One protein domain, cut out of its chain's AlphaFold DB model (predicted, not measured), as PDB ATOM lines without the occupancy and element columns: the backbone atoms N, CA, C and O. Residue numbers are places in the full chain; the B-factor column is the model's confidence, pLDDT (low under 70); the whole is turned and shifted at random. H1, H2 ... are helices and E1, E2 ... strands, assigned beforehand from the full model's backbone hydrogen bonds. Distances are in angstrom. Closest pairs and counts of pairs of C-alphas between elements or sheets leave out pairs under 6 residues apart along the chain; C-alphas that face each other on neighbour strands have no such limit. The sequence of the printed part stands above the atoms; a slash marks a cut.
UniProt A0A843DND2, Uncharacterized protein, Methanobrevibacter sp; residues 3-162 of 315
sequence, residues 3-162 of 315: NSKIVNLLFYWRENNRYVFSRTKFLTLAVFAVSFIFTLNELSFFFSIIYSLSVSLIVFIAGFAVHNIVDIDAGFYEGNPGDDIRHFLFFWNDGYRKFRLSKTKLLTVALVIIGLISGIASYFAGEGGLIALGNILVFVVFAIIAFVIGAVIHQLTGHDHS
ATOM      1  N   ASN A   3     268.346 246.675 247.307       64.50
ATOM      2  CA  ASN A   3     267.406 246.471 248.421       64.50
ATOM      3  C   ASN A   3     266.869 245.036 248.530       64.50
ATOM      4  O   ASN A   3     266.611 244.578 249.640       64.50
ATOM      5  N   SER A   4     266.759 244.299 247.418       75.81
ATOM      6  CA  SER A   4     266.253 242.920 247.448       75.81
ATOM      7  C   SER A   4     267.197 241.967 248.182       75.81
ATOM      8  O   SER A   4     266.735 241.088 248.897       75.81
ATOM      9  N   LYS A   5     268.522 242.168 248.104       83.44
ATOM     10  CA  LYS A   5     269.489 241.287 248.783       83.44
ATOM     11  C   LYS A   5     269.382 241.356 250.305       83.44
ATOM     12  O   LYS A   5     269.470 240.324 250.961       83.44
ATOM     13  N   ILE A   6     269.191 242.554 250.860       83.94
ATOM     14  CA  ILE A   6     269.074 242.751 252.313       83.94
ATOM     15  C   ILE A   6     267.748 242.180 252.815       83.94
ATOM     16  O   ILE A   6     267.736 241.446 253.799       83.94
ATOM     17  N   VAL A   7     266.647 242.462 252.116       83.69
ATOM     18  CA  VAL A   7     265.322 241.919 252.449       83.69
ATOM     19  C   VAL A   7     265.340 240.390 252.405       83.69
ATOM     20  O   VAL A   7     264.924 239.750 253.368       83.69
ATOM     21  N   ASN A   8     265.917 239.802 251.356       84.44
ATOM     22  CA  ASN A   8     266.028 238.351 251.220       84.44
ATOM     23  C   ASN A   8     266.885 237.740 252.335       84.44
ATOM     24  O   ASN A   8     266.522 236.720 252.911       84.44
ATOM     25  N   LEU A   9     267.997 238.382 252.699       85.94
ATOM     26  CA  LEU A   9     268.850 237.916 253.793       85.94
ATOM     27  C   LEU A   9     268.116 237.924 255.146       85.94
ATOM     28  O   LEU A   9     268.244 236.972 255.926       85.94
ATOM     29  N   LEU A  10     267.358 238.993 255.408       85.81
ATOM     30  CA  LEU A  10     266.675 239.222 256.680       85.81
ATOM     31  C   LEU A  10     265.406 238.392 256.842       85.81
ATOM     32  O   LEU A  10     265.158 237.919 257.943       85.81
ATOM     33  N   PHE A  11     264.614 238.206 255.788       85.19
ATOM     34  CA  PHE A  11     263.290 237.590 255.908       85.19
ATOM     35  C   PHE A  11     263.185 236.204 255.292       85.19
ATOM     36  O   PHE A  11     262.230 235.510 255.610       85.19
ATOM     37  N   TYR A  12     264.141 235.762 254.472       86.75
ATOM     38  CA  TYR A  12     263.999 234.523 253.707       86.75
ATOM     39  C   TYR A  12     265.113 233.517 254.008       86.75
ATOM     40  O   TYR A  12     266.257 233.880 254.306       86.75
ATOM     41  N   TRP A  13     264.787 232.229 253.954       85.44
ATOM     42  CA  TRP A  13     265.747 231.136 253.820       85.44
ATOM     43  C   TRP A  13     265.998 230.861 252.341       85.44
ATOM     44  O   TRP A  13     265.127 231.105 251.511       85.44
ATOM     45  N   ARG A  14     267.206 230.400 252.007       80.81
ATOM     46  CA  ARG A  14     267.506 229.916 250.660       80.81
ATOM     47  C   ARG A  14     267.441 228.398 250.696       80.81
ATOM     48  O   ARG A  14     268.286 227.785 251.340       80.81
ATOM     49  N   GLU A  15     266.468 227.836 250.003       77.81
ATOM     50  CA  GLU A  15     266.194 226.402 249.972       77.81
ATOM     51  C   GLU A  15     265.948 226.002 248.517       77.81
ATOM     52  O   GLU A  15     265.188 226.668 247.820       77.81
ATOM     53  N   ASN A  16     266.684 225.006 248.014       75.31
ATOM     54  CA  ASN A  16     266.587 224.529 246.624       75.31
ATOM     55  C   ASN A  16     266.608 225.654 245.566       75.31
ATOM     56  O   ASN A  16     265.783 225.705 244.664       75.31
ATOM     57  N   ASN A  17     267.556 226.595 245.693       73.19
ATOM     58  CA  ASN A  17     267.677 227.795 244.845       73.19
ATOM     59  C   ASN A  17     266.511 228.799 244.897       73.19
ATOM     60  O   ASN A  17     266.579 229.821 244.212       73.19
ATOM     61  N   ARG A  18     265.518 228.594 245.759       72.69
ATOM     62  CA  ARG A  18     264.370 229.484 245.949       72.69
ATOM     63  C   ARG A  18     264.471 230.219 247.293       72.69
ATOM     64  O   ARG A  18     265.217 229.817 248.190       72.69
ATOM     65  N   TYR A  19     263.777 231.352 247.405       78.25
ATOM     66  CA  TYR A  19     263.681 232.126 248.645       78.25
ATOM     67  C   TYR A  19     262.359 231.815 249.338       78.25
ATOM     68  O   TYR A  19     261.297 232.045 248.775       78.25
ATOM     69  N   VAL A  20     262.432 231.333 250.575       80.81
ATOM     70  CA  VAL A  20     261.270 230.914 251.362       80.81
ATOM     71  C   VAL A  20     261.115 231.827 252.571       80.81
ATOM     72  O   VAL A  20     262.072 232.017 253.324       80.81
ATOM     73  N   PHE A  21     259.931 232.415 252.769       84.44
ATOM     74  CA  PHE A  21     259.697 233.336 253.883       84.44
ATOM     75  C   PHE A  21     259.915 232.644 255.239       84.44
ATOM     76  O   PHE A  21     259.241 231.682 255.613       84.44
ATOM     77  N   SER A  22     260.855 233.175 256.013       86.50
ATOM     78  CA  SER A  22     261.261 232.653 257.308       86.50
ATOM     79  C   SER A  22     260.471 233.309 258.434       86.50
ATOM     80  O   SER A  22     260.804 234.392 258.926       86.50
ATOM     81  N   ARG A  23     259.456 232.586 258.914       84.62
ATOM     82  CA  ARG A  23     258.646 232.974 260.082       84.62
ATOM     83  C   ARG A  23     259.527 233.238 261.309       84.62
ATOM     84  O   ARG A  23     259.326 234.225 262.013       84.62
ATOM     85  N   THR A  24     260.545 232.403 261.517       85.00
ATOM     86  CA  THR A  24     261.506 232.524 262.624       85.00
ATOM     87  C   THR A  24     262.334 233.801 262.530       85.00
ATOM     88  O   THR A  24     262.461 234.515 263.528       85.00
ATOM     89  N   LYS A  25     262.869 234.140 261.349       87.50
ATOM     90  CA  LYS A  25     263.644 235.378 261.182       87.50
ATOM     91  C   LYS A  25     262.774 236.620 261.365       87.50
ATOM     92  O   LYS A  25     263.179 237.538 262.074       87.50
ATOM     93  N   PHE A  26     261.566 236.621 260.795       87.62
ATOM     94  CA  PHE A  26     260.606 237.712 260.977       87.62
ATOM     95  C   PHE A  26     260.290 237.947 262.462       87.62
ATOM     96  O   PHE A  26     260.418 239.069 262.951       87.62
ATOM     97  N   LEU A  27     259.950 236.881 263.199       84.81
ATOM     98  CA  LEU A  27     259.636 236.965 264.626       84.81
ATOM     99  C   LEU A  27     260.837 237.464 265.445       84.81
ATOM    100  O   LEU A  27     260.683 238.315 266.317       84.81
ATOM    101  N   THR A  28     262.037 236.977 265.128       86.12
ATOM    102  CA  THR A  28     263.291 237.392 265.776       86.12
ATOM    103  C   THR A  28     263.530 238.892 265.613       86.12
ATOM    104  O   THR A  28     263.830 239.582 266.586       86.12
ATOM    105  N   LEU A  29     263.351 239.412 264.395       90.25
ATOM    106  CA  LEU A  29     263.522 240.833 264.097       90.25
ATOM    107  C   LEU A  29     262.475 241.694 264.818       90.25
ATOM    108  O   LEU A  29     262.808 242.747 265.360       90.25
ATOM    109  N   ALA A  30     261.222 241.234 264.862       86.75
ATOM    110  CA  ALA A  30     260.146 241.919 265.573       86.75
ATOM    111  C   ALA A  30     260.423 241.992 267.083       86.75
ATOM    112  O   ALA A  30     260.323 243.067 267.673       86.75
ATOM    113  N   VAL A  31     260.835 240.878 267.698       86.25
ATOM    114  CA  VAL A  31     261.207 240.831 269.121       86.25
ATOM    115  C   VAL A  31     262.393 241.744 269.400       86.25
ATOM    116  O   VAL A  31     262.339 242.519 270.350       86.25
ATOM    117  N   PHE A  32     263.426 241.718 268.553       90.94
ATOM    118  CA  PHE A  32     264.561 242.628 268.681       90.94
ATOM    119  C   PHE A  32     264.110 244.094 268.678       90.94
ATOM    120  O   PHE A  32     264.466 244.841 269.586       90.94
ATOM    121  N   ALA A  33     263.305 244.500 267.691       89.38
ATOM    122  CA  ALA A  33     262.846 245.880 267.560       89.38
ATOM    123  C   ALA A  33     262.021 246.326 268.776       89.38
ATOM    124  O   ALA A  33     262.263 247.401 269.322       89.38
ATOM    125  N   VAL A  34     261.089 245.483 269.231       83.62
ATOM    126  CA  VAL A  34     260.256 245.763 270.406       83.62
ATOM    127  C   VAL A  34     261.126 245.871 271.659       83.62
ATOM    128  O   VAL A  34     261.110 246.908 272.318       83.62
ATOM    129  N   SER A  35     261.941 244.858 271.967       79.94
ATOM    130  CA  SER A  35     262.822 244.874 273.143       79.94
ATOM    131  C   SER A  35     263.775 246.071 273.140       79.94
ATOM    132  O   SER A  35     264.002 246.675 274.189       79.94
ATOM    133  N   PHE A  36     264.280 246.460 271.969       87.19
ATOM    134  CA  PHE A  36     265.196 247.586 271.838       87.19
ATOM    135  C   PHE A  36     264.511 248.915 272.144       87.19
ATOM    136  O   PHE A  36     265.015 249.686 272.956       87.19
ATOM    137  N   ILE A  37     263.326 249.154 271.573       84.69
ATOM    138  CA  ILE A  37     262.543 250.372 271.824       84.69
ATOM    139  C   ILE A  37     262.225 250.530 273.317       84.69
ATOM    140  O   ILE A  37     262.352 251.629 273.854       84.69
ATOM    141  N   PHE A  38     261.853 249.445 274.001       77.56
ATOM    142  CA  PHE A  38     261.513 249.507 275.425       77.56
ATOM    143  C   PHE A  38     262.729 249.678 276.337       77.56
ATOM    144  O   PHE A  38     262.630 250.358 277.357       77.56
ATOM    145  N   THR A  39     263.881 249.108 275.980       80.31
ATOM    146  CA  THR A  39     265.087 249.202 276.817       80.31
ATOM    147  C   THR A  39     265.869 250.495 276.639       80.31
ATOM    148  O   THR A  39     266.507 250.929 277.596       80.31
ATOM    149  N   LEU A  40     265.753 251.156 275.481       83.94
ATOM    150  CA  LEU A  40     266.454 252.410 275.173       83.94
ATOM    151  C   LEU A  40     266.261 253.524 276.205       83.94
ATOM    152  O   LEU A  40     267.099 254.418 276.301       83.94
ATOM    153  N   ASN A  41     265.159 253.488 276.951       73.50
ATOM    154  CA  ASN A  41     264.824 254.526 277.915       73.50
ATOM    155  C   ASN A  41     265.328 254.248 279.337       73.50
ATOM    156  O   ASN A  41     265.392 255.171 280.143       73.50
ATOM    157  N   GLU A  42     265.675 253.000 279.653       76.06
ATOM    158  CA  GLU A  42     266.151 252.602 280.987       76.06
ATOM    159  C   GLU A  42     267.630 252.231 280.997       76.06
ATOM    160  O   GLU A  42     268.322 252.385 282.004       76.06
ATOM    161  N   LEU A  43     268.124 251.729 279.870       82.69
ATOM    162  CA  LEU A  43     269.486 251.267 279.705       82.69
ATOM    163  C   LEU A  43     270.232 252.193 278.752       82.69
ATOM    164  O   LEU A  43     269.655 252.828 277.872       82.69
ATOM    165  N   SER A  44     271.561 252.227 278.877       90.25
ATOM    166  CA  SER A  44     272.366 252.868 277.839       90.25
ATOM    167  C   SER A  44     272.091 252.199 276.489       90.25
ATOM    168  O   SER A  44     271.742 251.016 276.421       90.25
ATOM    169  N   PHE A  45     272.288 252.940 275.401       88.88
ATOM    170  CA  PHE A  45     272.133 252.416 274.043       88.88
ATOM    171  C   PHE A  45     272.861 251.073 273.856       88.88
ATOM    172  O   PHE A  45     272.296 250.115 273.332       88.88
ATOM    173  N   PHE A  46     274.092 250.976 274.369       91.31
ATOM    174  CA  PHE A  46     274.901 249.761 274.302       91.31
ATOM    175  C   PHE A  46     274.269 248.584 275.062       91.31
ATOM    176  O   PHE A  46     274.158 247.487 274.515       91.31
ATOM    177  N   PHE A  47     273.799 248.806 276.293       86.06
ATOM    178  CA  PHE A  47     273.138 247.757 277.074       86.06
ATOM    179  C   PHE A  47     271.782 247.351 276.482       86.06
ATOM    180  O   PHE A  47     271.445 246.169 276.507       86.06
ATOM    181  N   SER A  48     271.054 248.288 275.873       84.81
ATOM    182  CA  SER A  48     269.792 248.024 275.167       84.81
ATOM    183  C   SER A  48     269.994 247.106 273.962       84.81
ATOM    184  O   SER A  48     269.219 246.168 273.757       84.81
ATOM    185  N   ILE A  49     271.069 247.320 273.190       91.19
ATOM    186  CA  ILE A  49     271.449 246.424 272.087       91.19
ATOM    187  C   ILE A  49     271.750 245.025 272.619       91.19
ATOM    188  O   ILE A  49     271.188 244.059 272.113       91.19
ATOM    189  N   ILE A  50     272.612 244.905 273.637       90.00
ATOM    190  CA  ILE A  50     273.007 243.599 274.191       90.00
ATOM    191  C   ILE A  50     271.787 242.841 274.711       90.00
ATOM    192  O   ILE A  50     271.622 241.658 274.410       90.00
ATOM    193  N   TYR A  51     270.921 243.519 275.463       86.62
ATOM    194  CA  TYR A  51     269.706 242.919 275.999       86.62
ATOM    195  C   TYR A  51     268.791 242.423 274.876       86.62
ATOM    196  O   TYR A  51     268.405 241.255 274.855       86.62
ATOM    197  N   SER A  52     268.504 243.279 273.896       88.12
ATOM    198  CA  SER A  52     267.586 242.957 272.799       88.12
ATOM    199  C   SER A  52     268.132 241.853 271.900       88.12
ATOM    200  O   SER A  52     267.385 240.960 271.500       88.12
ATOM    201  N   LEU A  53     269.446 241.847 271.642       90.88
ATOM    202  CA  LEU A  53     270.122 240.743 270.960       90.88
ATOM    203  C   LEU A  53     269.975 239.442 271.746       90.88
ATOM    204  O   LEU A  53     269.600 238.435 271.159       90.88
ATOM    205  N   SER A  54     270.193 239.467 273.062       86.94
ATOM    206  CA  SER A  54     270.093 238.275 273.913       86.94
ATOM    207  C   SER A  54     268.684 237.675 273.888       86.94
ATOM    208  O   SER A  54     268.529 236.474 273.681       86.94
ATOM    209  N   VAL A  55     267.647 238.509 274.021       85.12
ATOM    210  CA  VAL A  55     266.246 238.062 273.965       85.12
ATOM    211  C   VAL A  55     265.887 237.542 272.572       85.12
ATOM    212  O   VAL A  55     265.324 236.455 272.441       85.12
ATOM    213  N   SER A  56     266.254 238.274 271.516       87.50
ATOM    214  CA  SER A  56     265.979 237.855 270.138       87.50
ATOM    215  C   SER A  56     266.698 236.552 269.767       87.50
ATOM    216  O   SER A  56     266.115 235.711 269.092       87.50
ATOM    217  N   LEU A  57     267.914 236.325 270.276       88.38
ATOM    218  CA  LEU A  57     268.671 235.092 270.061       88.38
ATOM    219  C   LEU A  57     267.964 233.880 270.676       88.38
ATOM    220  O   LEU A  57     267.889 232.833 270.038       88.38
ATOM    221  N   ILE A  58     267.404 234.020 271.882       83.19
ATOM    222  CA  ILE A  58     266.616 232.954 272.523       83.19
ATOM    223  C   ILE A  58     265.395 232.610 271.663       83.19
ATOM    224  O   ILE A  58     265.126 231.434 271.416       83.19
ATOM    225  N   VAL A  59     264.687 233.625 271.158       86.19
ATOM    226  CA  VAL A  59     263.529 233.438 270.269       86.19
ATOM    227  C   VAL A  59     263.935 232.779 268.954       86.19
ATOM    228  O   VAL A  59     263.240 231.876 268.490       86.19
ATOM    229  N   PHE A  60     265.069 233.175 268.378       85.88
ATOM    230  CA  PHE A  60     265.599 232.563 267.166       85.88
ATOM    231  C   PHE A  60     265.907 231.079 267.378       85.88
ATOM    232  O   PHE A  60     265.458 230.251 266.589       85.88
ATOM    233  N   ILE A  61     266.619 230.727 268.456       83.38
ATOM    234  CA  ILE A  61     266.961 229.335 268.788       83.38
ATOM    235  C   ILE A  61     265.690 228.507 268.999       83.38
ATOM    236  O   ILE A  61     265.575 227.414 268.447       83.38
ATOM    237  N   ALA A  62     264.716 229.034 269.747       78.44
ATOM    238  CA  ALA A  62     263.447 228.354 269.984       78.44
ATOM    239  C   ALA A  62     262.654 228.152 268.682       78.44
ATOM    240  O   ALA A  62     262.203 227.046 268.398       78.44
ATOM    241  N   GLY A  63     262.521 229.196 267.859       79.38
ATOM    242  CA  GLY A  63     261.822 229.110 266.577       79.38
ATOM    243  C   GLY A  63     262.529 228.197 265.575       79.38
ATOM    244  O   GLY A  63     261.865 227.498 264.816       79.38
ATOM    245  N   PHE A  64     263.862 228.152 265.591       80.00
ATOM    246  CA  PHE A  64     264.649 227.230 264.773       80.00
ATOM    247  C   PHE A  64     264.467 225.776 265.225       80.00
ATOM    248  O   PHE A  64     264.262 224.900 264.393       80.00
ATOM    249  N   ALA A  65     264.460 225.515 266.536       76.81
ATOM    250  CA  ALA A  65     264.176 224.187 267.074       76.81
ATOM    251  C   ALA A  65     262.765 223.707 266.701       76.81
ATOM    252  O   ALA A  65     262.605 222.571 266.269       76.81
ATOM    253  N   VAL A  66     261.754 224.580 266.804       74.00
ATOM    254  CA  VAL A  66     260.380 224.266 266.379       74.00
ATOM    255  C   VAL A  66     260.318 223.976 264.882       74.00
ATOM    256  O   VAL A  66     259.686 223.001 264.497       74.00
ATOM    257  N   HIS A  67     260.991 224.779 264.055       71.69
ATOM    258  CA  HIS A  67     261.037 224.577 262.606       71.69
ATOM    259  C   HIS A  67     261.672 223.238 262.201       71.69
ATOM    260  O   HIS A  67     261.219 222.631 261.244       71.69
ATOM    261  N   ASN A  68     262.673 222.755 262.940       72.12
ATOM    262  CA  ASN A  68     263.298 221.458 262.659       72.12
ATOM    263  C   ASN A  68     262.465 220.254 263.132       72.12
ATOM    264  O   ASN A  68     262.702 219.139 262.681       72.12
ATOM    265  N   ILE A  69     261.564 220.446 264.100       68.06
ATOM    266  CA  ILE A  69     260.746 219.364 264.682       68.06
ATOM    267  C   ILE A  69     259.407 219.255 263.963       68.06
ATOM    268  O   ILE A  69     258.915 218.162 263.697       68.06
ATOM    269  N   VAL A  70     258.789 220.403 263.719       62.31
ATOM    270  CA  VAL A  70     257.526 220.508 263.019       62.31
ATOM    271  C   VAL A  70     257.912 220.921 261.616       62.31
ATOM    272  O   VAL A  70     258.323 222.065 261.421       62.31
ATOM    273  N   ASP A  71     257.814 219.987 260.675       54.22
ATOM    274  CA  ASP A  71     257.934 220.247 259.240       54.22
ATOM    275  C   ASP A  71     256.741 221.124 258.830       54.22
ATOM    276  O   ASP A  71     255.712 220.681 258.327       54.22
ATOM    277  N   ILE A  72     256.784 222.383 259.271       57.50
ATOM    278  CA  ILE A  72     255.765 223.376 258.998       57.50
ATOM    279  C   ILE A  72     256.024 223.752 257.558       57.50
ATOM    280  O   ILE A  72     256.796 224.684 257.318       57.50
ATOM    281  N   ASP A  73     255.374 223.019 256.653       50.41
ATOM    282  CA  ASP A  73     255.387 223.264 255.221       50.41
ATOM    283  C   ASP A  73     255.378 224.769 254.992       50.41
ATOM    284  O   ASP A  73     254.432 225.513 255.326       50.41
ATOM    285  N   ALA A  74     256.517 225.246 254.507       54.03
ATOM    286  CA  ALA A  74     256.667 226.614 254.114       54.03
ATOM    287  C   ALA A  74     255.912 226.736 252.797       54.03
ATOM    288  O   ALA A  74     256.487 226.591 251.727       54.03
ATOM    289  N   GLY A  75     254.591 226.926 252.905       54.38
ATOM    290  CA  GLY A  75     253.736 227.158 251.751       54.38
ATOM    291  C   GLY A  75     254.424 228.157 250.833       54.38
ATOM    292  O   GLY A  75     254.893 229.193 251.302       54.38
ATOM    293  N   PHE A  76     254.574 227.778 249.570       55.41
ATOM    294  CA  PHE A  76     255.279 228.575 248.585       55.41
ATOM    295  C   PHE A  76     254.634 229.959 248.502       55.41
ATOM    296  O   PHE A  76     253.422 230.083 248.309       55.41
ATOM    297  N   TYR A  77     255.450 230.995 248.678       62.00
ATOM    298  CA  TYR A  77     255.031 232.370 248.484       62.00
ATOM    299  C   TYR A  77     255.882 232.982 247.371       62.00
ATOM    300  O   TYR A  77     257.049 233.299 247.571       62.00
ATOM    301  N   GLU A  78     255.295 233.134 246.186       57.53
ATOM    302  CA  GLU A  78     255.879 233.879 245.054       57.53
ATOM    303  C   GLU A  78     255.605 235.395 245.159       57.53
ATOM    304  O   GLU A  78     255.884 236.169 244.245       57.53
ATOM    305  N   GLY A  79     255.033 235.834 246.286       61.72
ATOM    306  CA  GLY A  79     254.608 237.205 246.523       61.72
ATOM    307  C   GLY A  79     255.736 238.151 246.934       61.72
ATOM    308  O   GLY A  79     256.872 237.773 247.218       61.72
ATOM    309  N   ASN A  80     255.406 239.442 246.995       80.62
ATOM    310  CA  ASN A  80     256.268 240.404 247.673       80.62
ATOM    311  C   ASN A  80     256.264 240.131 249.202       80.62
ATOM    312  O   ASN A  80     255.287 239.599 249.730       80.62
ATOM    313  N   PRO A  81     257.285 240.577 249.961       76.44
ATOM    314  CA  PRO A  81     257.361 240.340 251.408       76.44
ATOM    315  C   PRO A  81     256.156 240.838 252.209       76.44
ATOM    316  O   PRO A  81     255.867 240.318 253.285       76.44
ATOM    317  N   GLY A  82     255.463 241.867 251.716       79.62
ATOM    318  CA  GLY A  82     254.254 242.381 252.349       79.62
ATOM    319  C   GLY A  82     253.107 241.377 252.278       79.62
ATOM    320  O   GLY A  82     252.424 241.163 253.281       79.62
ATOM    321  N   ASP A  83     252.935 240.728 251.130       80.81
ATOM    322  CA  ASP A  83     251.957 239.664 250.955       80.81
ATOM    323  C   ASP A  83     252.326 238.448 251.805       80.81
ATOM    324  O   ASP A  83     251.458 237.927 252.495       80.81
ATOM    325  N   ASP A  84     253.592 238.051 251.883       81.12
ATOM    326  CA  ASP A  84     254.016 236.902 252.700       81.12
ATOM    327  C   ASP A  84     253.749 237.138 254.190       81.12
ATOM    328  O   ASP A  84     253.194 236.284 254.887       81.12
ATOM    329  N   ILE A  85     254.070 238.342 254.676       83.12
ATOM    330  CA  ILE A  85     253.763 238.767 256.045       83.12
ATOM    331  C   ILE A  85     252.248 238.771 256.262       83.12
ATOM    332  O   ILE A  85     251.768 238.269 257.279       83.12
ATOM    333  N   ARG A  86     251.471 239.301 255.314       86.62
ATOM    334  CA  ARG A  86     250.007 239.320 255.393       86.62
ATOM    335  C   ARG A  86     249.438 237.901 255.454       86.62
ATOM    336  O   ARG A  86     248.589 237.632 256.305       86.62
ATOM    337  N   HIS A  87     249.897 236.989 254.605       84.56
ATOM    338  CA  HIS A  87     249.460 235.595 254.609       84.56
ATOM    339  C   HIS A  87     249.839 234.906 255.918       84.56
ATOM    340  O   HIS A  87     248.981 234.313 256.575       84.56
ATOM    341  N   PHE A  88     251.082 235.080 256.372       83.31
ATOM    342  CA  PHE A  88     251.544 234.555 257.651       83.31
ATOM    343  C   PHE A  88     250.671 235.033 258.821       83.31
ATOM    344  O   PHE A  88     250.255 234.212 259.645       83.31
ATOM    345  N   LEU A  89     250.352 236.328 258.872       85.44
ATOM    346  CA  LEU A  89     249.623 236.943 259.980       85.44
ATOM    347  C   LEU A  89     248.118 236.688 259.961       85.44
ATOM    348  O   LEU A  89     247.517 236.672 261.029       85.44
ATOM    349  N   PHE A  90     247.491 236.508 258.798       88.19
ATOM    350  CA  PHE A  90     246.025 236.521 258.708       88.19
ATOM    351  C   PHE A  90     245.404 235.263 258.109       88.19
ATOM    352  O   PHE A  90     244.217 235.026 258.330       88.19
ATOM    353  N   PHE A  91     246.164 234.436 257.394       87.38
ATOM    354  CA  PHE A  91     245.606 233.337 256.611       87.38
ATOM    355  C   PHE A  91     246.172 231.988 257.047       87.38
ATOM    356  O   PHE A  91     247.357 231.871 257.356       87.38
ATOM    357  N   TRP A  92     245.331 230.958 257.105       86.00
ATOM    358  CA  TRP A  92     245.817 229.577 257.104       86.00
ATOM    359  C   TRP A  92     246.061 229.131 255.660       86.00
ATOM    360  O   TRP A  92     245.400 229.621 254.741       86.00
ATOM    361  N   ASN A  93     247.044 228.252 255.484       80.38
ATOM    362  CA  ASN A  93     247.293 227.583 254.215       80.38
ATOM    363  C   ASN A  93     246.426 226.317 254.187       80.38
ATOM    364  O   ASN A  93     246.631 225.441 255.028       80.38
ATOM    365  N   ASP A  94     245.461 226.257 253.271       75.56
ATOM    366  CA  ASP A  94     244.538 225.124 253.106       75.56
ATOM    367  C   ASP A  94     244.973 224.203 251.935       75.56
ATOM    368  O   ASP A  94     244.183 223.387 251.469       75.56
ATOM    369  N   GLY A  95     246.209 224.337 251.429       67.94
ATOM    370  CA  GLY A  95     246.746 223.568 250.294       67.94
ATOM    371  C   GLY A  95     247.180 224.464 249.127       67.94
ATOM    372  O   GLY A  95     247.293 225.678 249.290       67.94
ATOM    373  N   TYR A  96     247.421 223.882 247.942       59.34
ATOM    374  CA  TYR A  96     247.960 224.583 246.758       59.34
ATOM    375  C   TYR A  96     247.294 225.951 246.516       59.34
ATOM    376  O   TYR A  96     246.151 226.044 246.064       59.34
ATOM    377  N   ARG A  97     248.028 227.021 246.861       63.25
ATOM    378  CA  ARG A  97     247.679 228.445 246.685       63.25
ATOM    379  C   ARG A  97     246.318 228.887 247.266       63.25
ATOM    380  O   ARG A  97     245.856 229.990 246.967       63.25
ATOM    381  N   LYS A  98     245.671 228.089 248.127       73.75
ATOM    382  CA  LYS A  98     244.388 228.440 248.764       73.75
ATOM    383  C   LYS A  98     244.615 228.968 250.176       73.75
ATOM    384  O   LYS A  98     244.959 228.237 251.101       73.75
ATOM    385  N   PHE A  99     244.357 230.262 250.343       81.31
ATOM    386  CA  PHE A  99     244.477 230.953 251.623       81.31
ATOM    387  C   PHE A  99     243.107 231.280 252.196       81.31
ATOM    388  O   PHE A  99     242.301 231.978 251.574       81.31
ATOM    389  N   ARG A 100     242.859 230.845 253.432       83.00
ATOM    390  CA  ARG A 100     241.621 231.158 254.143       83.00
ATOM    391  C   ARG A 100     241.887 232.103 255.295       83.00
ATOM    392  O   ARG A 100     242.722 231.842 256.161       83.00
ATOM    393  N   LEU A 101     241.145 233.209 255.319       88.06
ATOM    394  CA  LEU A 101     241.223 234.177 256.406       88.06
ATOM    395  C   LEU A 101     240.887 233.490 257.734       88.06
ATOM    396  O   LEU A 101     239.812 232.908 257.909       88.06
ATOM    397  N   SER A 102     241.808 233.590 258.681       88.75
ATOM    398  CA  SER A 102     241.720 232.924 259.966       88.75
ATOM    399  C   SER A 102     241.235 233.879 261.046       88.75
ATOM    400  O   SER A 102     241.920 234.835 261.419       88.75
ATOM    401  N   LYS A 103     240.064 233.579 261.616       88.62
ATOM    402  CA  LYS A 103     239.535 234.313 262.777       88.62
ATOM    403  C   LYS A 103     240.466 234.199 263.989       88.62
ATOM    404  O   LYS A 103     240.593 235.154 264.747       88.62
ATOM    405  N   THR A 104     241.134 233.060 264.158       85.88
ATOM    406  CA  THR A 104     242.039 232.818 265.289       85.88
ATOM    407  C   THR A 104     243.378 233.524 265.110       85.88
ATOM    408  O   THR A 104     243.887 234.093 266.076       85.88
ATOM    409  N   LYS A 105     243.910 233.612 263.883       86.81
ATOM    410  CA  LYS A 105     245.075 234.463 263.607       86.81
ATOM    411  C   LYS A 105     244.749 235.950 263.738       86.81
ATOM    412  O   LYS A 105     245.514 236.673 264.362       86.81
ATOM    413  N   LEU A 106     243.586 236.398 263.257       89.19
ATOM    414  CA  LEU A 106     243.112 237.771 263.481       89.19
ATOM    415  C   LEU A 106     243.028 238.110 264.973       89.19
ATOM    416  O   LEU A 106     243.510 239.161 265.386       89.19
ATOM    417  N   LEU A 107     242.470 237.208 265.785       88.00
ATOM    418  CA  LEU A 107     242.427 237.367 267.238       88.00
ATOM    419  C   LEU A 107     243.836 237.414 267.847       88.00
ATOM    420  O   LEU A 107     244.102 238.256 268.697       88.00
ATOM    421  N   THR A 108     244.744 236.551 267.387       86.69
ATOM    422  CA  THR A 108     246.153 236.532 267.814       86.69
ATOM    423  C   THR A 108     246.823 237.878 267.537       86.69
ATOM    424  O   THR A 108     247.408 238.477 268.436       86.69
ATOM    425  N   VAL A 109     246.686 238.400 266.314       89.12
ATOM    426  CA  VAL A 109     247.229 239.708 265.923       89.12
ATOM    427  C   VAL A 109     246.600 240.828 266.752       89.12
ATOM    428  O   VAL A 109     247.318 241.698 267.240       89.12
ATOM    429  N   ALA A 110     245.284 240.794 266.974       90.31
ATOM    430  CA  ALA A 110     244.596 241.780 267.805       90.31
ATOM    431  C   ALA A 110     245.113 241.779 269.253       90.31
ATOM    432  O   ALA A 110     245.370 242.847 269.800       90.31
ATOM    433  N   LEU A 111     245.325 240.602 269.854       88.19
ATOM    434  CA  LEU A 111     245.895 240.473 271.199       88.19
ATOM    435  C   LEU A 111     247.309 241.052 271.273       88.19
ATOM    436  O   LEU A 111     247.611 241.787 272.209       88.19
ATOM    437  N   VAL A 112     248.152 240.787 270.271       87.25
ATOM    438  CA  VAL A 112     249.500 241.373 270.194       87.25
ATOM    439  C   VAL A 112     249.429 242.897 270.081       87.25
ATOM    440  O   VAL A 112     250.140 243.589 270.805       87.25
ATOM    441  N   ILE A 113     248.552 243.437 269.229       88.25
ATOM    442  CA  ILE A 113     248.374 244.889 269.072       88.25
ATOM    443  C   ILE A 113     247.896 245.526 270.383       88.25
ATOM    444  O   ILE A 113     248.456 246.537 270.801       88.25
ATOM    445  N   ILE A 114     246.908 244.931 271.057       89.31
ATOM    446  CA  ILE A 114     246.420 245.415 272.356       89.31
ATOM    447  C   ILE A 114     247.545 245.380 273.393       89.31
ATOM    448  O   ILE A 114     247.724 246.351 274.124       89.31
ATOM    449  N   GLY A 115     248.339 244.306 273.420       88.12
ATOM    450  CA  GLY A 115     249.500 244.190 274.296       88.12
ATOM    451  C   GLY A 115     250.538 245.275 274.059       88.12
ATOM    452  O   GLY A 115     250.991 245.904 275.011       88.12
ATOM    453  N   LEU A 116     250.864 245.553 272.796       86.44
ATOM    454  CA  LEU A 116     251.777 246.633 272.425       86.44
ATOM    455  C   LEU A 116     251.228 248.000 272.843       86.44
ATOM    456  O   LEU A 116     251.957 248.776 273.454       86.44
ATOM    457  N   ILE A 117     249.950 248.287 272.576       88.25
ATOM    458  CA  ILE A 117     249.307 249.544 272.990       88.25
ATOM    459  C   ILE A 117     249.328 249.678 274.515       88.25
ATOM    460  O   ILE A 117     249.679 250.738 275.027       88.25
ATOM    461  N   SER A 118     248.999 248.609 275.243       88.62
ATOM    462  CA  SER A 118     249.014 248.581 276.706       88.62
ATOM    463  C   SER A 118     250.419 248.822 277.259       88.62
ATOM    464  O   SER A 118     250.587 249.672 278.133       88.62
ATOM    465  N   GLY A 119     251.439 248.155 276.713       84.88
ATOM    466  CA  GLY A 119     252.833 248.367 277.098       84.88
ATOM    467  C   GLY A 119     253.306 249.793 276.829       84.88
ATOM    468  O   GLY A 119     253.869 250.429 277.715       84.88
ATOM    469  N   ILE A 120     253.014 250.336 275.643       83.56
ATOM    470  CA  ILE A 120     253.342 251.722 275.282       83.56
ATOM    471  C   ILE A 120     252.641 252.711 276.225       83.56
ATOM    472  O   ILE A 120     253.275 253.643 276.715       83.56
ATOM    473  N   ALA A 121     251.354 252.509 276.514       85.56
ATOM    474  CA  ALA A 121     250.603 253.371 277.422       85.56
ATOM    475  C   ALA A 121     251.175 253.340 278.847       85.56
ATOM    476  O   ALA A 121     251.371 254.395 279.442       85.56
ATOM    477  N   SER A 122     251.511 252.150 279.357       84.75
ATOM    478  CA  SER A 122     252.134 251.970 280.681       84.75
ATOM    479  C   SER A 122     253.500 252.657 280.744       84.75
ATOM    480  O   SER A 122     253.834 253.334 281.716       84.75
ATOM    481  N   TYR A 123     254.272 252.547 279.658       81.62
ATOM    482  CA  TYR A 123     255.557 253.217 279.512       81.62
ATOM    483  C   TYR A 123     255.412 254.748 279.590       81.62
ATOM    484  O   TYR A 123     256.107 255.393 280.375       81.62
ATOM    485  N   PHE A 124     254.461 255.338 278.858       84.31
ATOM    486  CA  PHE A 124     254.202 256.785 278.907       84.31
ATOM    487  C   PHE A 124     253.534 257.263 280.204       84.31
ATOM    488  O   PHE A 124     253.650 258.438 280.546       84.31
ATOM    489  N   ALA A 125     252.873 256.372 280.942       88.94
ATOM    490  CA  ALA A 125     252.333 256.653 282.268       88.94
ATOM    491  C   ALA A 125     253.415 256.683 283.369       88.94
ATOM    492  O   ALA A 125     253.120 257.051 284.504       88.94
ATOM    493  N   GLY A 126     254.668 256.336 283.043       87.56
ATOM    494  CA  GLY A 126     255.793 256.367 283.977       87.56
ATOM    495  C   GLY A 126     255.920 255.118 284.852       87.56
ATOM    496  O   GLY A 126     256.656 255.148 285.834       87.56
ATOM    497  N   GLU A 127     255.254 254.011 284.503       79.94
ATOM    498  CA  GLU A 127     255.249 252.772 285.301       79.94
ATOM    499  C   GLU A 127     256.575 251.981 285.239       79.94
ATOM    500  O   GLU A 127     256.707 250.919 285.834       79.94
ATOM    501  N   GLY A 128     257.607 252.503 284.572       80.69
ATOM    502  CA  GLY A 128     258.870 251.800 284.351       80.69
ATOM    503  C   GLY A 128     258.776 250.796 283.196       80.69
ATOM    504  O   GLY A 128     257.762 250.132 282.967       80.69
ATOM    505  N   GLY A 129     259.859 250.683 282.438       78.56
ATOM    506  CA  GLY A 129     260.006 249.823 281.266       78.56
ATOM    507  C   GLY A 129     259.780 248.347 281.575       78.56
ATOM    508  O   GLY A 129     259.182 247.644 280.763       78.56
ATOM    509  N   LEU A 130     260.155 247.877 282.769       76.50
ATOM    510  CA  LEU A 130     259.880 246.501 283.195       76.50
ATOM    511  C   LEU A 130     258.381 246.200 283.353       76.50
ATOM    512  O   LEU A 130     257.947 245.112 282.973       76.50
ATOM    513  N   ILE A 131     257.579 247.142 283.863       82.12
ATOM    514  CA  ILE A 131     256.123 246.960 283.988       82.12
ATOM    515  C   ILE A 131     255.472 247.005 282.603       82.12
ATOM    516  O   ILE A 131     254.670 246.132 282.266       82.12
ATOM    517  N   ALA A 132     255.894 247.946 281.754       81.38
ATOM    518  CA  ALA A 132     255.459 248.022 280.362       81.38
ATOM    519  C   ALA A 132     255.741 246.720 279.586       81.38
ATOM    520  O   ALA A 132     254.865 246.214 278.882       81.38
ATOM    521  N   LEU A 133     256.932 246.140 279.756       77.38
ATOM    522  CA  LEU A 133     257.292 244.843 279.181       77.38
ATOM    523  C   LEU A 133     256.454 243.702 279.762       77.38
ATOM    524  O   LEU A 133     255.990 242.849 279.007       77.38
ATOM    525  N   GLY A 134     256.221 243.696 281.077       81.88
ATOM    526  CA  GLY A 134     255.354 242.722 281.738       81.88
ATOM    527  C   GLY A 134     253.952 242.692 281.127       81.88
ATOM    528  O   GLY A 134     253.450 241.618 280.791       81.88
ATOM    529  N   ASN A 135     253.366 243.865 280.878       82.50
ATOM    530  CA  ASN A 135     252.058 243.983 280.236       82.50
ATOM    531  C   ASN A 135     252.065 243.389 278.822       82.50
ATOM    532  O   ASN A 135     251.189 242.592 278.492       82.50
ATOM    533  N   ILE A 136     253.086 243.673 278.008       84.88
ATOM    534  CA  ILE A 136     253.217 243.080 276.664       84.88
ATOM    535  C   ILE A 136     253.306 241.555 276.747       84.88
ATOM    536  O   ILE A 136     252.613 240.861 276.001       84.88
ATOM    537  N   LEU A 137     254.122 241.025 277.661       83.00
ATOM    538  CA  LEU A 137     254.327 239.585 277.812       83.00
ATOM    539  C   LEU A 137     253.033 238.848 278.160       83.00
ATOM    540  O   LEU A 137     252.781 237.784 277.596       83.00
ATOM    541  N   VAL A 138     252.182 239.419 279.016       87.31
ATOM    542  CA  VAL A 138     250.873 238.836 279.347       87.31
ATOM    543  C   VAL A 138     250.022 238.652 278.087       87.31
ATOM    544  O   VAL A 138     249.494 237.566 277.842       87.31
ATOM    545  N   PHE A 139     249.933 239.675 277.236       87.06
ATOM    546  CA  PHE A 139     249.179 239.582 275.983       87.06
ATOM    547  C   PHE A 139     249.825 238.644 274.962       87.06
ATOM    548  O   PHE A 139     249.104 237.946 274.250       87.06
ATOM    549  N   VAL A 140     251.158 238.567 274.911       83.00
ATOM    550  CA  VAL A 140     251.871 237.595 274.066       83.00
ATOM    551  C   VAL A 140     251.545 236.163 274.492       83.00
ATOM    552  O   VAL A 140     251.281 235.328 273.631       83.00
ATOM    553  N   VAL A 141     251.482 235.871 275.794       81.62
ATOM    554  CA  VAL A 141     251.073 234.546 276.294       81.62
ATOM    555  C   VAL A 141     249.651 234.211 275.839       81.62
ATOM    556  O   VAL A 141     249.422 233.128 275.298       81.62
ATOM    557  N   PHE A 142     248.704 235.144 275.973       84.12
ATOM    558  CA  PHE A 142     247.342 234.940 275.466       84.12
ATOM    559  C   PHE A 142     247.297 234.760 273.945       84.12
ATOM    560  O   PHE A 142     246.543 233.920 273.454       84.12
ATOM    561  N   ALA A 143     248.116 235.501 273.198       82.94
ATOM    562  CA  ALA A 143     248.225 235.368 271.751       82.94
ATOM    563  C   ALA A 143     248.761 233.985 271.349       82.94
ATOM    564  O   ALA A 143     248.202 233.361 270.451       82.94
ATOM    565  N   ILE A 144     249.776 233.459 272.044       81.19
ATOM    566  CA  ILE A 144     250.302 232.103 271.814       81.19
ATOM    567  C   ILE A 144     249.208 231.062 272.054       81.19
ATOM    568  O   ILE A 144     249.002 230.189 271.214       81.19
ATOM    569  N   ILE A 145     248.465 231.171 273.158       78.88
ATOM    570  CA  ILE A 145     247.360 230.252 273.463       78.88
ATOM    571  C   ILE A 145     246.290 230.313 272.362       78.88
ATOM    572  O   ILE A 145     245.876 229.274 271.849       78.88
ATOM    573  N   ALA A 146     245.874 231.515 271.952       82.19
ATOM    574  CA  ALA A 146     244.893 231.705 270.883       82.19
ATOM    575  C   ALA A 146     245.374 231.133 269.540       82.19
ATOM    576  O   ALA A 146     244.594 230.505 268.817       82.19
ATOM    577  N   PHE A 147     246.659 231.307 269.223       83.12
ATOM    578  CA  PHE A 147     247.279 230.757 268.027       83.12
ATOM    579  C   PHE A 147     247.290 229.228 268.051       83.12
ATOM    580  O   PHE A 147     246.870 228.616 267.073       83.12
ATOM    581  N   VAL A 148     247.705 228.611 269.163       81.38
ATOM    582  CA  VAL A 148     247.737 227.146 269.325       81.38
ATOM    583  C   VAL A 148     246.333 226.558 269.211       81.38
ATOM    584  O   VAL A 148     246.134 225.617 268.450       81.38
ATOM    585  N   ILE A 149     245.339 227.147 269.885       83.12
ATOM    586  CA  ILE A 149     243.931 226.741 269.740       83.12
ATOM    587  C   ILE A 149     243.502 226.848 268.272       83.12
ATOM    588  O   ILE A 149     242.871 225.941 267.737       83.12
ATOM    589  N   GLY A 150     243.870 227.940 267.602       82.94
ATOM    590  CA  GLY A 150     243.589 228.146 266.189       82.94
ATOM    591  C   GLY A 150     244.230 227.115 265.268       82.94
ATOM    592  O   GLY A 150     243.562 226.666 264.342       82.94
ATOM    593  N   ALA A 151     245.480 226.744 265.533       80.62
ATOM    594  CA  ALA A 151     246.211 225.729 264.787       80.62
ATOM    595  C   ALA A 151     245.585 224.344 264.983       80.62
ATOM    596  O   ALA A 151     245.358 223.639 264.008       80.62
ATOM    597  N   VAL A 152     245.212 223.987 266.217       81.25
ATOM    598  CA  VAL A 152     244.525 222.721 266.515       81.25
ATOM    599  C   VAL A 152     243.160 222.661 265.828       81.25
ATOM    600  O   VAL A 152     242.845 221.666 265.184       81.25
ATOM    601  N   ILE A 153     242.350 223.725 265.908       82.62
ATOM    602  CA  ILE A 153     241.058 223.790 265.202       82.62
ATOM    603  C   ILE A 153     241.268 223.655 263.694       82.62
ATOM    604  O   ILE A 153     240.527 222.922 263.043       82.62
ATOM    605  N   HIS A 154     242.258 224.355 263.136       79.50
ATOM    606  CA  HIS A 154     242.582 224.274 261.713       79.50
ATOM    607  C   HIS A 154     242.987 222.856 261.313       79.50
ATOM    608  O   HIS A 154     242.409 222.326 260.376       79.50
ATOM    609  N   GLN A 155     243.854 222.192 262.074       79.75
ATOM    610  CA  GLN A 155     244.253 220.810 261.806       79.75
ATOM    611  C   GLN A 155     243.061 219.840 261.876       79.75
ATOM    612  O   GLN A 155     242.882 219.016 260.983       79.75
ATOM    613  N   LEU A 156     242.201 219.978 262.892       79.94
ATOM    614  CA  LEU A 156     241.012 219.134 263.064       79.94
ATOM    615  C   LEU A 156     239.944 219.362 261.985       79.94
ATOM    616  O   LEU A 156     239.216 218.435 261.651       79.94
ATOM    617  N   THR A 157     239.826 220.582 261.458       78.50
ATOM    618  CA  THR A 157     238.821 220.932 260.436       78.50
ATOM    619  C   THR A 157     239.355 220.861 259.007       78.50
ATOM    620  O   THR A 157     238.567 220.738 258.076       78.50
ATOM    621  N   GLY A 158     240.676 220.903 258.829       62.88
ATOM    622  CA  GLY A 158     241.363 220.751 257.547       62.88
ATOM    623  C   GLY A 158     241.583 219.290 257.147       62.88
ATOM    624  O   GLY A 158     241.797 219.005 255.976       62.88
ATOM    625  N   HIS A 159     241.476 218.336 258.079       49.94
ATOM    626  CA  HIS A 159     241.562 216.899 257.770       49.94
ATOM    627  C   HIS A 159     240.359 216.330 256.996       49.94
ATOM    628  O   HIS A 159     240.425 215.197 256.529       49.94
ATOM    629  N   ASP A 160     239.285 217.099 256.785       45.75
ATOM    630  CA  ASP A 160     238.176 216.670 255.918       45.75
ATOM    631  C   ASP A 160     238.500 216.805 254.412       45.75
ATOM    632  O   ASP A 160     237.697 216.419 253.558       45.75
ATOM    633  N   HIS A 161     239.683 217.311 254.045       45.84
ATOM    634  CA  HIS A 161     240.048 217.533 252.645       45.84
ATOM    635  C   HIS A 161     240.321 216.262 251.828       45.84
ATOM    636  O   HIS A 161     240.230 216.344 250.610       45.84
ATOM    637  N   SER A 162     240.501 215.081 252.432       43.78
ATOM    638  CA  SER A 162     240.508 213.824 251.657       43.78
ATOM    639  C   SER A 162     239.110 213.442 251.147       43.78
ATOM    640  O   SER A 162     238.972 212.882 250.064       43.78
TER     641      SER A 162
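This is residues 3 to 162 of the 315 residues of an uncharacterized protein of Methanobrevibacter sp (UniProt A0A843DND2). Two long helical hairpins, H2 with H3 and H5 with H6, run side by side along the long axis, with H2 meeting H6 near one end of the pair. At the other end each has a small head of one short helix and one strand hairpin: H1 with E1 and E2 by H2, and H4 with E3 and E4 by H5. The printed part has 160 residues, with six named helices and four named strands in the order H1 E1 E2 H2 H3 H4 E3 E4 H5 H6, mostly helix; each two-stranded sheet is antiparallel. It is compact, with a radius of gyration of the C-alphas of 17.3 A, and elongated in outline, spanning 55 by 34 by 27 A.

H1, residues 3 to 11, begins at C-alpha 3 at (267.406, 246.471, 248.421). E1, residues 12 to 15, and E2, residues 18 to 21, follow. H2, residues 23 to 39, is 24.2 A long, and H3, residues 45 to 69, is 36.2 A, beginning at C-alpha 45 at (272.133, 252.416, 274.043). Then come H4, residues 81 to 90, 14.0 A; E3, residues 91 to 93; and E4, residues 99 to 101. H5, residues 103 to 124, is 31.3 A long. H6, residues 129 to 158, is 41.9 A and ends at C-alpha 158 at (241.363, 220.751, 257.547).

H2, the hub, touches H1, H3 and H6. H2 and H3 form a helical hairpin at a shallow tilt of 23 degrees, opposite ways, closest at the C-alphas of Phe 32 and Ser 52, 5.1 A. H1 and H2 touch only at their ends, closest at the C-alphas of Phe 11 and Lys 25, 5.7 A. The hairpin E1 and E2 is antiparallel, with N 13 and O 20 at 2.8 A, within hydrogen-bond range. H2 touches H6 with residues 38 to 39 alone, closest at the C-alphas of Phe 38 and Gly 129, 6.0 A. H5 and H6 form a helical hairpin with a tilt of 1 degrees, shallow, opposite ways, closest at the C-alphas of Gly 119 and Ala 132, 4.2 A. H4 touches H5, about perpendicular at 78 degrees, closest at the C-alphas of Phe 90 and Lys 105, 5.4 A. In the antiparallel hairpin E3 and E4, N 92 and O 100 are 2.9 A apart, within hydrogen-bond range. H3 is apart from H5 and H6. In H1 to H6 every O i to N i+4 pair is within hydrogen-bond range.

The two C-alphas farthest apart, those of Ser 44 and Ser 162, are 56.8 A apart. The printed part has no cut. The link from H3 to H4, 11 residues, is long; the others are tight. The mean pLDDT of the printed part is 80.3; it is under 70 at residue 3 and residues 69 to 79, 95 to 97 and 158 to 162.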